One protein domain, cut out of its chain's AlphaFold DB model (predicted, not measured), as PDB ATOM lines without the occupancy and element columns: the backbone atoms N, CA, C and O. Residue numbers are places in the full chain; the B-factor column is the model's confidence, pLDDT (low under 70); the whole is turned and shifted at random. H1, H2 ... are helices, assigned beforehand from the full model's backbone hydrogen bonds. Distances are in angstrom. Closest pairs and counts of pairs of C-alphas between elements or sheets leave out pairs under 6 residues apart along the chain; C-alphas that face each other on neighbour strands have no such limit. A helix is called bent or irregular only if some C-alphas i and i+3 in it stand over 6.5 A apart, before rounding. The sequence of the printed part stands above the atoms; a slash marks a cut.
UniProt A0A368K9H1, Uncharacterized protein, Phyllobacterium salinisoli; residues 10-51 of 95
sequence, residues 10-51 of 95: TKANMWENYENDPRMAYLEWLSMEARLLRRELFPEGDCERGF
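Overview. This is residues 10 to 51 of the 95 residues of an uncharacterized protein of Phyllobacterium salinisoli (UniProt A0A368K9H1). Picture one long helix, H2, with the shorter H1 set at its first end as a bent corner, and a tail, residues 42 to 51, that turns at the other end and folds back beside H2. The printed part has 42 residues with two named helices, H1 then H2, and no named strand; its class is all helix. It is an extended rod, with a radius of gyration of the C-alphas of 14.5 A and spans of 45 by 16 by 10 A.

Arrangement. Start at H2, residues 22 to 41, where every O i to N i+4 pair is within hydrogen-bond range. Go back to H1, residues 10 to 20, with 5 of 7 such pairs within range. The two are close but not clearly touching; their closest C-alphas, of Tyr 18 and Met 24, are 6.4 A apart. They run the same way at a steep tilt of 58 degrees.

Along the chain. Find C-alpha 22 at (60.070, 106.355, 99.949); from there H2 runs 27.8 A to C-alpha 41 at (47.285, 83.391, 91.018). H1 begins at C-alpha 10, (67.937, 120.268, 87.062), and measures 16.7 A.

Size, cuts and confidence. The two farthest C-alphas, Thr 10 and Glu 44, are 45.0 A apart. The printed part has no cut, and the H1 to H2 link is tight. Residues 10 to 17 have pLDDT under 70.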
ATOM      1  N   THR A  10      69.333 120.597  86.730       52.94
ATOM      2  CA  THR A  10      67.937 120.268  87.062       52.94
ATOM      3  C   THR A  10      67.632 118.788  86.855       52.94
ATOM      4  O   THR A  10      66.823 118.215  87.582       52.94
ATOM      5  N   LYS A  11      68.326 118.125  85.919       50.66
ATOM      6  CA  LYS A  11      68.226 116.668  85.749       50.66
ATOM      7  C   LYS A  11      68.885 115.908  86.899       50.66
ATOM      8  O   LYS A  11      68.271 114.970  87.390       50.66
ATOM      9  N   ALA A  12      70.078 116.314  87.343       52.53
ATOM     10  CA  ALA A  12      70.763 115.678  88.475       52.53
ATOM     11  C   ALA A  12      69.892 115.708  89.747       52.53
ATOM     12  O   ALA A  12      69.655 114.671  90.357       52.53
ATOM     13  N   ASN A  13      69.266 116.855  90.034       57.59
ATOM     14  CA  ASN A  13      68.374 117.015  91.184       57.59
ATOM     15  C   ASN A  13      67.078 116.177  91.102       57.59
ATOM     16  O   ASN A  13      66.494 115.852  92.133       57.59
ATOM     17  N   MET A  14      66.577 115.837  89.906       57.66
ATOM     18  CA  MET A  14      65.351 115.030  89.771       57.66
ATOM     19  C   MET A  14      65.604 113.550  90.087       57.66
ATOM     20  O   MET A  14      64.768 112.910  90.724       57.66
ATOM     21  N   TRP A  15      66.751 113.014  89.657       57.88
ATOM     22  CA  TRP A  15      67.104 111.603  89.850       57.88
ATOM     23  C   TRP A  15      67.665 111.319  91.249       57.88
ATOM     24  O   TRP A  15      67.309 110.302  91.831       57.88
ATOM     25  N   GLU A  16      68.438 112.236  91.843       58.94
ATOM     26  CA  GLU A  16      68.925 112.095  93.230       58.94
ATOM     27  C   GLU A  16      67.777 112.023  94.253       58.94
ATOM     28  O   GLU A  16      67.857 111.308  95.255       58.94
ATOM     29  N   ASN A  17      66.668 112.713  93.972       65.56
ATOM     30  CA  ASN A  17      65.454 112.619  94.779       65.56
ATOM     31  C   ASN A  17      64.695 111.304  94.553       65.56
ATOM     32  O   ASN A  17      64.007 110.856  95.459       65.56
ATOM     33  N   TYR A  18      64.820 110.670  93.382       76.12
ATOM     34  CA  TYR A  18      64.128 109.415  93.070       76.12
ATOM     35  C   TYR A  18      64.656 108.249  93.911       76.12
ATOM     36  O   TYR A  18      63.862 107.496  94.467       76.12
ATOM     37  N   GLU A  19      65.983 108.117  94.022       80.44
ATOM     38  CA  GLU A  19      66.638 106.988  94.706       80.44
ATOM     39  C   GLU A  19      66.283 106.900  96.196       80.44
ATOM     40  O   GLU A  19      66.239 105.811  96.761       80.44
ATOM     41  N   ASN A  20      65.995 108.044  96.823       84.62
ATOM     42  CA  ASN A  20      65.708 108.132  98.253       84.62
ATOM     43  C   ASN A  20      64.251 108.508  98.568       84.62
ATOM     44  O   ASN A  20      63.910 108.654  99.743       84.62
ATOM     45  N   ASP A  21      63.376 108.678  97.568       86.44
ATOM     46  CA  ASP A  21      61.961 108.964  97.821       86.44
ATOM     47  C   ASP A  21      61.236 107.670  98.230       86.44
ATOM     48  O   ASP A  21      61.039 106.776  97.397       86.44
ATOM     49  N   PRO A  22      60.757 107.556  99.485       86.81
ATOM     50  CA  PRO A  22      60.070 106.355  99.949       86.81
ATOM     51  C   PRO A  22      58.799 106.051  99.146       86.81
ATOM     52  O   PRO A  22      58.361 104.904  99.105       86.81
ATOM     53  N   ARG A  23      58.197 107.044  98.479       86.94
ATOM     54  CA  ARG A  23      57.037 106.841  97.600       86.94
ATOM     55  C   ARG A  23      57.436 106.146  96.304       86.94
ATOM     56  O   ARG A  23      56.661 105.324  95.821       86.94
ATOM     57  N   MET A  24      58.616 106.452  95.762       89.38
ATOM     58  CA  MET A  24      59.127 105.787  94.562       89.38
ATOM     59  C   MET A  24      59.552 104.358  94.879       89.38
ATOM     60  O   MET A  24      59.138 103.449  94.165       89.38
ATOM     61  N   ALA A  25      60.237 104.143  96.006       89.94
ATOM     62  CA  ALA A  25      60.524 102.799  96.507       89.94
ATOM     63  C   ALA A  25      59.233 101.991  96.742       89.94
ATOM     64  O   ALA A  25      59.128 100.833  96.341       89.94
ATOM     65  N   TYR A  26      58.208 102.611  97.336       89.19
ATOM     66  CA  TYR A  26      56.909 101.970  97.541       89.19
ATOM     67  C   TYR A  26      56.206 101.627  96.218       89.19
ATOM     68  O   TYR A  26      55.639 100.542  96.084       89.19
ATOM     69  N   LEU A  27      56.256 102.521  95.227       90.50
ATOM     70  CA  LEU A  27      55.679 102.292  93.901       90.50
ATOM     71  C   LEU A  27      56.397 101.166  93.141       90.50
ATOM     72  O   LEU A  27      55.734 100.322  92.532       90.50
ATOM     73  N   GLU A  28      57.730 101.143  93.179       92.44
ATOM     74  CA  GLU A  28      58.545 100.069  92.605       92.44
ATOM     75  C   GLU A  28      58.188  98.723  93.239       92.44
ATOM     76  O   GLU A  28      57.845  97.774  92.527       92.44
ATOM     77  N   TRP A  29      58.173  98.664  94.574       92.38
ATOM     78  CA  TRP A  29      57.816  97.459  95.314       92.38
ATOM     79  C   TRP A  29      56.408  96.960  94.958       92.38
ATOM     80  O   TRP A  29      56.258  95.808  94.556       92.38
ATOM     81  N   LEU A  30      55.384  97.826  94.991       90.38
ATOM     82  CA  LEU A  30      54.013  97.458  94.603       90.38
ATOM     83  C   LEU A  30      53.935  96.901  93.174       90.38
ATOM     84  O   LEU A  30      53.166  95.975  92.910       90.38
ATOM     85  N   SER A  31      54.718  97.462  92.251       90.31
ATOM     86  CA  SER A  31      54.745  97.022  90.854       90.31
ATOM     87  C   SER A  31      55.326  95.614  90.718       90.31
ATOM     88  O   SER A  31      54.774  94.780  89.993       90.31
ATOM     89  N   MET A  32      56.412  95.331  91.442       92.44
ATOM     90  CA  MET A  32      57.067  94.025  91.433       92.44
ATOM     91  C   MET A  32      56.255  92.956  92.166       92.44
ATOM     92  O   MET A  32      56.056  91.871  91.619       92.44
ATOM     93  N   GLU A  33      55.704  93.264  93.337       92.06
ATOM     94  CA  GLU A  33      54.830  92.344  94.076       92.06
ATOM     95  C   GLU A  33      53.573  91.998  93.281       92.06
ATOM     96  O   GLU A  33      53.203  90.831  93.181       92.06
ATOM     97  N   ALA A  34      52.938  92.976  92.624       89.12
ATOM     98  CA  ALA A  34      51.785  92.702  91.770       89.12
ATOM     99  C   ALA A  34      52.136  91.742  90.621       89.12
ATOM    100  O   ALA A  34      51.330  90.879  90.270       89.12
ATOM    101  N   ARG A  35      53.335  91.864  90.037       87.19
ATOM    102  CA  ARG A  35      53.825  90.941  89.005       87.19
ATOM    103  C   ARG A  35      54.035  89.531  89.559       87.19
ATOM    104  O   ARG A  35      53.638  88.569  88.902       87.19
ATOM    105  N   LEU A  36      54.630  89.398  90.743       90.06
ATOM    106  CA  LEU A  36      54.848  88.101  91.392       90.06
ATOM    107  C   LEU A  36      53.523  87.442  91.798       90.06
ATOM    108  O   LEU A  36      53.279  86.294  91.433       90.06
ATOM    109  N   LEU A  37      52.619  88.189  92.430       89.75
ATOM    110  CA  LEU A  37      51.303  87.699  92.836       89.75
ATOM    111  C   LEU A  37      50.465  87.228  91.639       89.75
ATOM    112  O   LEU A  37      49.760  86.227  91.723       89.75
ATOM    113  N   ARG A  38      50.553  87.904  90.485       89.25
ATOM    114  CA  ARG A  38      49.886  87.434  89.258       89.25
ATOM    115  C   ARG A  38      50.408  86.077  88.797       89.25
ATOM    116  O   ARG A  38      49.602  85.265  88.356       89.25
ATOM    117  N   ARG A  39      51.720  85.833  88.891       88.69
ATOM    118  CA  ARG A  39      52.318  84.527  88.559       88.69
ATOM    119  C   ARG A  39      51.812  83.428  89.486       88.69
ATOM    120  O   ARG A  39      51.608  82.313  89.030       88.69
ATOM    121  N   GLU A  40      51.593  83.750  90.758       90.88
ATOM    122  CA  GLU A  40      51.033  82.817  91.736       90.88
ATOM    123  C   GLU A  40      49.549  82.514  91.468       90.88
ATOM    124  O   GLU A  40      49.153  81.352  91.436       90.88
ATOM    125  N   LEU A  41      48.731  83.544  91.227       89.06
ATOM    126  CA  LEU A  41      47.285  83.391  91.018       89.06
ATOM    127  C   LEU A  41      46.921  82.800  89.648       89.06
ATOM    128  O   LEU A  41      45.904  82.119  89.520       89.06
ATOM    129  N   PHE A  42      47.721  83.081  88.618       88.56
ATOM    130  CA  PHE A  42      47.465  82.679  87.234       88.56
ATOM    131  C   PHE A  42      48.731  82.073  86.610       88.56
ATOM    132  O   PHE A  42      49.324  82.682  85.718       88.56
ATOM    133  N   PRO A  43      49.155  80.872  87.042       86.31
ATOM    134  CA  PRO A  43      50.423  80.272  86.615       86.31
ATOM    135  C   PRO A  43      50.498  79.980  85.110       86.31
ATOM    136  O   PRO A  43      51.586  79.965  84.540       86.31
ATOM    137  N   GLU A  44      49.354  79.784  84.452       86.56
ATOM    138  CA  GLU A  44      49.268  79.579  82.996       86.56
ATOM    139  C   GLU A  44      48.984  80.875  82.215       86.56
ATOM    140  O   GLU A  44      48.929  80.873  80.985       86.56
ATOM    141  N   GLY A  45      48.775  81.993  82.917       80.12
ATOM    142  CA  GLY A  45      48.481  83.287  82.317       80.12
ATOM    143  C   GLY A  45      49.741  84.040  81.892       80.12
ATOM    144  O   GLY A  45      50.802  83.930  82.505       80.12
ATOM    145  N   ASP A  46      49.610  84.882  80.866       79.62
ATOM    146  CA  ASP A  46      50.650  85.849  80.507       79.62
ATOM    147  C   ASP A  46      50.743  86.942  81.587       79.62
ATOM    148  O   ASP A  46      50.060  87.967  81.539       79.62
ATOM    149  N   CYS A  47      51.576  86.695  82.596       71.88
ATOM    150  CA  CYS A  47      51.812  87.601  83.720       71.88
ATOM    151  C   CYS A  47      52.537  88.905  83.334       71.88
ATOM    152  O   CYS A  47      52.559  89.844  84.136       71.88
ATOM    153  N   GLU A  48      53.117  88.974  82.131       74.56
ATOM    154  CA  GLU A  48      53.768  90.175  81.598       74.56
ATOM    155  C   GLU A  48      52.753  91.135  80.971       74.56
ATOM    156  O   GLU A  48      53.012  92.337  80.863       74.56
ATOM    157  N   ARG A  49      51.558  90.648  80.608       78.62
ATOM    158  CA  ARG A  49      50.457  91.526  80.213       78.62
ATOM    159  C   ARG A  49      49.965  92.334  81.410       78.62
ATOM    160  O   ARG A  49      49.708  91.819  82.499       78.62
ATOM    161  N   GLY A  50      49.793  93.637  81.184       71.31
ATOM    162  CA  GLY A  50      49.157  94.534  82.143       71.31
ATOM    163  C   GLY A  50      47.754  94.031  82.480       71.31
ATOM    164  O   GLY A  50      46.856  94.094  81.646       71.31
ATOM    165  N   PHE A  51      47.579  93.521  83.697       75.25
ATOM    166  CA  PHE A  51      46.320  92.965  84.182       75.25
ATOM    167  C   PHE A  51      45.941  93.607  85.514       75.25
ATOM    168  O   PHE A  51      46.690  93.539  86.483       75.25
TER     169      PHE A  51